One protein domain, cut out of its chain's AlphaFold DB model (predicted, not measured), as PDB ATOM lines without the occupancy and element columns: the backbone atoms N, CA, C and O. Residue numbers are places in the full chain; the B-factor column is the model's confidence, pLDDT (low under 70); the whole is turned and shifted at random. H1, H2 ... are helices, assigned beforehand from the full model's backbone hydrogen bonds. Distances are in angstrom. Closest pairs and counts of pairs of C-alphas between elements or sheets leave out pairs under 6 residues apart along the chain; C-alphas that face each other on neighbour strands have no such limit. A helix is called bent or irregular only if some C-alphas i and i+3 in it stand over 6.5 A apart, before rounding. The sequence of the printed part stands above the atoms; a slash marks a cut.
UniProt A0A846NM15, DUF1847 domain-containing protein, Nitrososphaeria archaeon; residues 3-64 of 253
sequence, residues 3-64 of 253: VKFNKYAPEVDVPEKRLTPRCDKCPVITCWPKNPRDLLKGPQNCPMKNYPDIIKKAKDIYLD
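AT A GLANCE: This is residues 3 to 64 of the 253 residues of the protein "DUF1847 domain-containing protein" of Nitrososphaeria archaeon (UniProt A0A846NM15). With little regular structure, the domain is one longer helix, H3, running from near the middle to one end, and a long winding stretch, residues 3 to 35, that loops widely round the short helix H2 and leads into the short helix H1 at the rim. The 62 printed residues hold helices H1, H2, H3 in that order and no named strand; the class is all helix, with 21 residues in named elements. It is compact, with a radius of gyration of the C-alphas of 11.5 A and spans of 34 by 29 by 18 A.

HOW THE PARTS SIT: H3, residues 52 to 63, is close to but not clearly touching H2, residues 47 to 50; their closest C-alphas, Met 48 and Ile 55, are 7.4 A apart. H1, residues 36 to 40, and H2 only just touch, and only at the corner by their link, with 3 pairs of C-alphas within 8 A, the closest Leu 40 and Lys 49 at 6.5 A. H1 and H3 are apart. Every O i to N i+4 pair is within hydrogen-bond range in H3, against 0 of 1 in H1, where 1 of 2 O i to N i+3 pairs is; H2 is too short for an i+4 pair.

IN THESE COORDINATES: H3 is 16.3 A long from C-alpha 52 to C-alpha 63 at (-22.142, -53.664, -20.561). H2 spans 5.0 A. H1 begins at C-alpha 36 (-26.862, -36.453, -13.136), spans 8.9 A and is only just irregular: C-alphas 37 and 40 are 6.9 A apart.

THE WHOLE: The C-alphas farthest apart, Pro 27 and Asp 64, are 34.3 A apart. The printed part has no cut; H2 to H3 is a tight link, H1 to H2 a short one. No printed residue is under 70 in pLDDT.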
ATOM      1  N   VAL A   3     -14.130 -45.487  -7.034       95.12
ATOM      2  CA  VAL A   3     -14.893 -46.164  -8.086       95.12
ATOM      3  C   VAL A   3     -15.728 -45.156  -8.864       95.12
ATOM      4  O   VAL A   3     -16.453 -44.346  -8.285       95.12
ATOM      5  N   LYS A   4     -15.688 -45.261 -10.195       93.25
ATOM      6  CA  LYS A   4     -16.542 -44.499 -11.110       93.25
ATOM      7  C   LYS A   4     -17.641 -45.380 -11.701       93.25
ATOM      8  O   LYS A   4     -17.431 -46.077 -12.695       93.25
ATOM      9  N   PHE A   5     -18.835 -45.348 -11.112       91.19
ATOM     10  CA  PHE A   5     -19.969 -46.146 -11.600       91.19
ATOM     11  C   PHE A   5     -20.834 -45.406 -12.636       91.19
ATOM     12  O   PHE A   5     -21.346 -46.022 -13.570       91.19
ATOM     13  N   ASN A   6     -20.951 -44.078 -12.568       90.50
ATOM     14  CA  ASN A   6     -21.749 -43.278 -13.504       90.50
ATOM     15  C   ASN A   6     -20.844 -42.417 -14.408       90.50
ATOM     16  O   ASN A   6     -19.794 -41.950 -13.978       90.50
ATOM     17  N   LYS A   7     -21.234 -42.215 -15.676       90.06
ATOM     18  CA  LYS A   7     -20.467 -41.396 -16.636       90.06
ATOM     19  C   LYS A   7     -20.400 -39.919 -16.214       90.06
ATOM     20  O   LYS A   7     -19.387 -39.269 -16.451       90.06
ATOM     21  N   TYR A   8     -21.472 -39.417 -15.609       90.25
ATOM     22  CA  TYR A   8     -21.691 -38.008 -15.294       90.25
ATOM     23  C   TYR A   8     -21.496 -37.661 -13.809       90.25
ATOM     24  O   TYR A   8     -21.374 -36.480 -13.482       90.25
ATOM     25  N   ALA A   9     -21.463 -38.656 -12.918       86.75
ATOM     26  CA  ALA A   9     -21.144 -38.454 -11.504       86.75
ATOM     27  C   ALA A   9     -19.623 -38.560 -11.262       86.75
ATOM     28  O   ALA A   9     -18.931 -39.260 -12.014       86.75
ATOM     29  N   PRO A  10     -19.083 -37.881 -10.232       90.25
ATOM     30  CA  PRO A  10     -17.686 -38.038  -9.846       90.25
ATOM     31  C   PRO A  10     -17.416 -39.442  -9.289       90.25
ATOM     32  O   PRO A  10     -18.336 -40.214  -9.008       90.25
ATOM     33  N   GLU A  11     -16.136 -39.770  -9.132       93.12
ATOM     34  CA  GLU A  11     -15.730 -40.993  -8.441       93.12
ATOM     35  C   GLU A  11     -16.090 -40.924  -6.959       93.12
ATOM     36  O   GLU A  11     -16.075 -39.852  -6.352       93.12
ATOM     37  N   VAL A  12     -16.396 -42.081  -6.379       92.81
ATOM     38  CA  VAL A  12     -16.798 -42.206  -4.978       92.81
ATOM     39  C   VAL A  12     -15.882 -43.203  -4.285       92.81
ATOM     40  O   VAL A  12     -15.559 -44.252  -4.848       92.81
ATOM     41  N   ASP A  13     -15.460 -42.876  -3.069       94.62
ATOM     42  CA  ASP A  13     -14.723 -43.799  -2.215       94.62
ATOM     43  C   ASP A  13     -15.633 -44.935  -1.739       94.62
ATOM     44  O   ASP A  13     -16.752 -44.710  -1.278       94.62
ATOM     45  N   VAL A  14     -15.149 -46.173  -1.833       95.81
ATOM     46  CA  VAL A  14     -15.793 -47.316  -1.178       95.81
ATOM     47  C   VAL A  14     -15.547 -47.188   0.327       95.81
ATOM     48  O   VAL A  14     -14.381 -47.218   0.733       95.81
ATOM     49  N   PRO A  15     -16.594 -47.046   1.159       94.56
ATOM     50  CA  PRO A  15     -16.415 -46.897   2.597       94.56
ATOM     51  C   PRO A  15     -15.937 -48.209   3.223       94.56
ATOM     52  O   PRO A  15     -16.407 -49.285   2.853       94.56
ATOM     53  N   GLU A  16     -15.053 -48.114   4.218       93.50
ATOM     54  CA  GLU A  16     -14.559 -49.277   4.974       93.50
ATOM     55  C   GLU A  16     -15.691 -49.994   5.717       93.50
ATOM     56  O   GLU A  16     -15.767 -51.221   5.729       93.50
ATOM     57  N   LYS A  17     -16.617 -49.215   6.291       96.00
ATOM     58  CA  LYS A  17     -17.829 -49.716   6.939       96.00
ATOM     59  C   LYS A  17     -19.063 -49.271   6.170       96.00
ATOM     60  O   LYS A  17     -19.342 -48.079   6.029       96.00
ATOM     61  N   ARG A  18     -19.841 -50.251   5.716       95.94
ATOM     62  CA  ARG A  18     -21.114 -50.011   5.040       95.94
ATOM     63  C   ARG A  18     -22.242 -49.751   6.037       95.94
ATOM     64  O   ARG A  18     -22.251 -50.284   7.145       95.94
ATOM     65  N   LEU A  19     -23.191 -48.919   5.631       96.50
ATOM     66  CA  LEU A  19     -24.401 -48.579   6.363       96.50
ATOM     67  C   LEU A  19     -25.595 -49.241   5.680       96.50
ATOM     68  O   LEU A  19     -25.722 -49.184   4.458       96.50
ATOM     69  N   THR A  20     -26.501 -49.812   6.472       96.31
ATOM     70  CA  THR A  20     -27.707 -50.464   5.952       96.31
ATOM     71  C   THR A  20     -28.566 -49.480   5.145       96.31
ATOM     72  O   THR A  20     -28.976 -48.439   5.683       96.31
ATOM     73  N   PRO A  21     -28.888 -49.796   3.875       96.06
ATOM     74  CA  PRO A  21     -29.772 -48.977   3.057       96.06
ATOM     75  C   PRO A  21     -31.157 -48.800   3.680       96.06
ATOM     76  O   PRO A  21     -31.767 -49.765   4.135       96.06
ATOM     77  N   ARG A  22     -31.671 -47.565   3.665       95.06
ATOM     78  CA  ARG A  22     -33.045 -47.217   4.076       95.06
ATOM     79  C   ARG A  22     -33.679 -46.242   3.092       95.06
ATOM     80  O   ARG A  22     -33.961 -45.094   3.429       95.06
ATOM     81  N   CYS A  23     -33.847 -46.685   1.844       94.06
ATOM     82  CA  CYS A  23     -34.484 -45.875   0.801       94.06
ATOM     83  C   CYS A  23     -35.922 -45.476   1.181       94.06
ATOM     84  O   CYS A  23     -36.357 -44.391   0.810       94.06
ATOM     85  N   ASP A  24     -36.596 -46.287   2.003       92.00
ATOM     86  CA  ASP A  24     -37.903 -46.017   2.620       92.00
ATOM     87  C   ASP A  24     -37.927 -44.774   3.530       92.00
ATOM     88  O   ASP A  24     -38.990 -44.227   3.800       92.00
ATOM     89  N   LYS A  25     -36.758 -44.311   3.996       91.94
ATOM     90  CA  LYS A  25     -36.588 -43.124   4.853       91.94
ATOM     91  C   LYS A  25     -35.814 -41.994   4.164       91.94
ATOM     92  O   LYS A  25     -35.316 -41.092   4.835       91.94
ATOM     93  N   CYS A  26     -35.635 -42.053   2.842       91.62
ATOM     94  CA  CYS A  26     -34.826 -41.079   2.112       91.62
ATOM     95  C   CYS A  26     -35.548 -39.721   1.996       91.62
ATOM     96  O   CYS A  26     -36.626 -39.674   1.410       91.62
ATOM     97  N   PRO A  27     -34.955 -38.601   2.457       91.06
ATOM     98  CA  PRO A  27     -35.627 -37.298   2.434       91.06
ATOM     99  C   PRO A  27     -35.534 -36.549   1.092       91.06
ATOM    100  O   PRO A  27     -36.166 -35.512   0.940       91.06
ATOM    101  N   VAL A  28     -34.711 -37.012   0.141       89.81
ATOM    102  CA  VAL A  28     -34.280 -36.193  -1.018       89.81
ATOM    103  C   VAL A  28     -34.383 -36.871  -2.392       89.81
ATOM    104  O   VAL A  28     -34.091 -36.217  -3.383       89.81
ATOM    105  N   ILE A  29     -34.745 -38.163  -2.470       88.94
ATOM    106  CA  ILE A  29     -34.921 -38.965  -3.714       88.94
ATOM    107  C   ILE A  29     -33.920 -38.592  -4.833       88.94
ATOM    108  O   ILE A  29     -34.248 -38.282  -5.972       88.94
ATOM    109  N   THR A  30     -32.637 -38.637  -4.488       89.88
ATOM    110  CA  THR A  30     -31.520 -38.282  -5.380       89.88
ATOM    111  C   THR A  30     -31.384 -39.194  -6.613       89.88
ATOM    112  O   THR A  30     -30.761 -38.811  -7.600       89.88
ATOM    113  N   CYS A  31     -31.969 -40.396  -6.570       90.69
ATOM    114  CA  CYS A  31     -31.935 -41.395  -7.642       90.69
ATOM    115  C   CYS A  31     -32.829 -41.058  -8.843       90.69
ATOM    116  O   CYS A  31     -32.678 -41.699  -9.880       90.69
ATOM    117  N   TRP A  32     -33.687 -40.038  -8.740       88.44
ATOM    118  CA  TRP A  32     -34.428 -39.479  -9.872       88.44
ATOM    119  C   TRP A  32     -34.044 -38.006 -10.099       88.44
ATOM    120  O   TRP A  32     -34.813 -37.091  -9.797       88.44
ATOM    121  N   PRO A  33     -32.806 -37.741 -10.549       87.81
ATOM    122  CA  PRO A  33     -32.294 -36.383 -10.611       87.81
ATOM    123  C   PRO A  33     -32.695 -35.657 -11.902       87.81
ATOM    124  O   PRO A  33     -32.762 -36.257 -12.973       87.81
ATOM    125  N   LYS A  34     -32.825 -34.324 -11.832       84.31
ATOM    126  CA  LYS A  34     -32.859 -33.459 -13.030       84.31
ATOM    127  C   LYS A  34     -31.468 -33.276 -13.643       84.31
ATOM    128  O   LYS A  34     -31.338 -33.118 -14.852       84.31
ATOM    129  N   ASN A  35     -30.424 -33.300 -12.811       85.19
ATOM    130  CA  ASN A  35     -29.033 -33.239 -13.238       85.19
ATOM    131  C   ASN A  35     -28.277 -34.475 -12.721       85.19
ATOM    132  O   ASN A  35     -28.236 -34.682 -11.511       85.19
ATOM    133  N   PRO A  36     -27.604 -35.267 -13.573       83.94
ATOM    134  CA  PRO A  36     -26.862 -36.453 -13.136       83.94
ATOM    135  C   PRO A  36     -25.826 -36.221 -12.019       83.94
ATOM    136  O   PRO A  36     -25.477 -37.156 -11.302       83.94
ATOM    137  N   ARG A  37     -25.342 -34.986 -11.826       80.81
ATOM    138  CA  ARG A  37     -24.455 -34.629 -10.702       80.81
ATOM    139  C   ARG A  37     -25.148 -34.694  -9.337       80.81
ATOM    140  O   ARG A  37     -24.473 -34.789  -8.316       80.81
ATOM    141  N   ASP A  38     -26.478 -34.687  -9.306       89.12
ATOM    142  CA  ASP A  38     -27.267 -34.724  -8.079       89.12
ATOM    143  C   ASP A  38     -27.342 -36.115  -7.450       89.12
ATOM    144  O   ASP A  38     -27.738 -36.188  -6.293       89.12
ATOM    145  N   LEU A  39     -26.923 -37.185  -8.147       88.50
ATOM    146  CA  LEU A  39     -26.983 -38.591  -7.696       88.50
ATOM    147  C   LEU A  39     -26.283 -38.854  -6.348       88.50
ATOM    148  O   LEU A  39     -26.555 -39.845  -5.674       88.50
ATOM    149  N   LEU A  40     -25.367 -37.973  -5.936       90.12
ATOM    150  CA  LEU A  40     -24.629 -38.080  -4.675       90.12
ATOM    151  C   LEU A  40     -25.134 -37.100  -3.606       90.12
ATOM    152  O   LEU A  40     -24.445 -36.849  -2.619       90.12
ATOM    153  N   LYS A  41     -26.343 -36.551  -3.744       91.62
ATOM    154  CA  LYS A  41     -26.963 -35.695  -2.715       91.62
ATOM    155  C   LYS A  41     -27.761 -36.476  -1.667       91.62
ATOM    156  O   LYS A  41     -28.238 -35.891  -0.704       91.62
ATOM    157  N   GLY A  42     -27.874 -37.797  -1.819       91.12
ATOM    158  CA  GLY A  42     -28.547 -38.675  -0.855       91.12
ATOM    159  C   GLY A  42     -27.890 -38.727   0.536       91.12
ATOM    160  O   GLY A  42     -26.748 -38.285   0.703       91.12
ATOM    161  N   PRO A  43     -28.578 -39.309   1.537       93.88
ATOM    162  CA  PRO A  43     -28.028 -39.511   2.880       93.88
ATOM    163  C   PRO A  43     -26.804 -40.442   2.870       93.88
ATOM    164  O   PRO A  43     -26.524 -41.112   1.876       93.88
ATOM    165  N   GLN A  44     -26.069 -40.514   3.984       92.75
ATOM    166  CA  GLN A  44     -24.834 -41.315   4.072       92.75
ATOM    167  C   GLN A  44     -25.052 -42.818   3.838       92.75
ATOM    168  O   GLN A  44     -24.191 -43.492   3.281       92.75
ATOM    169  N   ASN A  45     -26.226 -43.342   4.198       94.81
ATOM    170  CA  ASN A  45     -26.612 -44.732   3.947       94.81
ATOM    171  C   ASN A  45     -27.263 -44.955   2.567       94.81
ATOM    172  O   ASN A  45     -27.885 -45.991   2.333       94.81
ATOM    173  N   CYS A  46     -27.162 -43.989   1.649       94.88
ATOM    174  CA  CYS A  46     -27.625 -44.160   0.278       94.88
ATOM    175  C   CYS A  46     -26.792 -45.244  -0.433       94.88
ATOM    176  O   CYS A  46     -25.561 -45.134  -0.446       94.88
ATOM    177  N   PRO A  47     -27.420 -46.232  -1.103       95.00
ATOM    178  CA  PRO A  47     -26.695 -47.247  -1.867       95.00
ATOM    179  C   PRO A  47     -25.686 -46.677  -2.869       95.00
ATOM    180  O   PRO A  47     -24.584 -47.202  -2.985       95.00
ATOM    181  N   MET A  48     -26.012 -45.554  -3.523       93.31
ATOM    182  CA  MET A  48     -25.126 -44.897  -4.496       93.31
ATOM    183  C   MET A  48     -23.824 -44.357  -3.891       93.31
ATOM    184  O   MET A  48     -22.828 -44.251  -4.600       93.31
ATOM    185  N   LYS A  49     -23.812 -44.034  -2.592       92.69
ATOM    186  CA  LYS A  49     -22.600 -43.620  -1.867       92.69
ATOM    187  C   LYS A  49     -21.891 -44.788  -1.206       92.69
ATOM    188  O   LYS A  49     -20.674 -44.788  -1.095       92.69
ATOM    189  N   ASN A  50     -22.666 -45.751  -0.718       95.31
ATOM    190  CA  ASN A  50     -22.176 -46.744   0.226       95.31
ATOM    191  C   ASN A  50     -21.783 -48.082  -0.432       95.31
ATOM    192  O   ASN A  50     -20.996 -48.838   0.131       95.31
ATOM    193  N   TYR A  51     -22.274 -48.342  -1.650       96.12
ATOM    194  CA  TYR A  51     -22.002 -49.553  -2.434       96.12
ATOM    195  C   TYR A  51     -21.526 -49.251  -3.878       96.12
ATOM    196  O   TYR A  51     -21.992 -49.901  -4.822       96.12
ATOM    197  N   PRO A  52     -20.625 -48.271  -4.115       95.50
ATOM    198  CA  PRO A  52     -20.276 -47.849  -5.475       95.50
ATOM    199  C   PRO A  52     -19.549 -48.941  -6.280       95.50
ATOM    200  O   PRO A  52     -19.725 -49.025  -7.494       95.50
ATOM    201  N   ASP A  53     -18.791 -49.820  -5.621       96.75
ATOM    202  CA  ASP A  53     -18.148 -50.994  -6.224       96.75
ATOM    203  C   ASP A  53     -19.164 -52.040  -6.704       96.75
ATOM    204  O   ASP A  53     -18.997 -52.609  -7.779       96.75
ATOM    205  N   ILE A  54     -20.247 -52.260  -5.953       97.00
ATOM    206  CA  ILE A  54     -21.312 -53.192  -6.345       97.00
ATOM    207  C   ILE A  54     -22.119 -52.625  -7.513       97.00
ATOM    208  O   ILE A  54     -22.404 -53.344  -8.465       97.00
ATOM    209  N   ILE A  55     -22.432 -51.326  -7.494       95.94
ATOM    210  CA  ILE A  55     -23.124 -50.664  -8.611       95.94
ATOM    211  C   ILE A  55     -22.261 -50.706  -9.875       95.94
ATOM    212  O   ILE A  55     -22.776 -50.938 -10.968       95.94
ATOM    213  N   LYS A  56     -20.942 -50.524  -9.739       96.75
ATOM    214  CA  LYS A  56     -20.011 -50.683 -10.857       96.75
ATOM    215  C   LYS A  56     -20.015 -52.119 -11.393       96.75
ATOM    216  O   LYS A  56     -20.182 -52.280 -12.595       96.75
ATOM    217  N   LYS A  57     -19.949 -53.137 -10.528       96.38
ATOM    218  CA  LYS A  57     -20.077 -54.549 -10.938       96.38
ATOM    219  C   LYS A  57     -21.388 -54.825 -11.682       96.38
ATOM    220  O   LYS A  57     -21.364 -55.452 -12.731       96.38
ATOM    221  N   ALA A  58     -22.517 -54.320 -11.181       96.75
ATOM    222  CA  ALA A  58     -23.812 -54.463 -11.849       96.75
ATOM    223  C   ALA A  58     -23.824 -53.783 -13.228       96.75
ATOM    224  O   ALA A  58     -24.308 -54.349 -14.200       96.75
ATOM    225  N   LYS A  59     -23.235 -52.587 -13.337       95.88
ATOM    226  CA  LYS A  59     -23.058 -51.916 -14.628       95.88
ATOM    227  C   LYS A  59     -22.213 -52.743 -15.592       95.88
ATOM    228  O   LYS A  59     -22.535 -52.767 -16.771       95.88
ATOM    229  N   ASP A  60     -21.155 -53.388 -15.115       96.06
ATOM    230  CA  ASP A  60     -20.289 -54.201 -15.967       96.06
ATOM    231  C   ASP A  60     -21.034 -55.429 -16.520       96.06
ATOM    232  O   ASP A  60     -20.847 -55.750 -17.687       96.06
ATOM    233  N   ILE A  61     -21.972 -56.018 -15.761       96.56
ATOM    234  CA  ILE A  61     -22.899 -57.048 -16.276       96.56
ATOM    235  C   ILE A  61     -23.737 -56.500 -17.440       96.56
ATOM    236  O   ILE A  61     -23.821 -57.131 -18.485       96.56
ATOM    237  N   TYR A  62     -24.317 -55.303 -17.299       95.88
ATOM    238  CA  TYR A  62     -25.133 -54.694 -18.361       95.88
ATOM    239  C   TYR A  62     -24.330 -54.175 -19.563       95.88
ATOM    240  O   TYR A  62     -24.915 -53.839 -20.590       95.88
ATOM    241  N   LEU A  63     -23.009 -54.049 -19.447       95.25
ATOM    242  CA  LEU A  63     -22.142 -53.664 -20.561       95.25
ATOM    243  C   LEU A  63     -21.546 -54.874 -21.287       95.25
ATOM    244  O   LEU A  63     -21.041 -54.706 -22.394       95.25
ATOM    245  N   ASP A  64     -21.616 -56.064 -20.695       96.19
ATOM    246  CA  ASP A  64     -21.177 -57.305 -21.322       96.19
ATOM    247  C   ASP A  64     -22.242 -57.817 -22.303       96.19
ATOM    248  O   ASP A  64     -23.344 -58.202 -21.918       96.19
TER     249      ASP A  64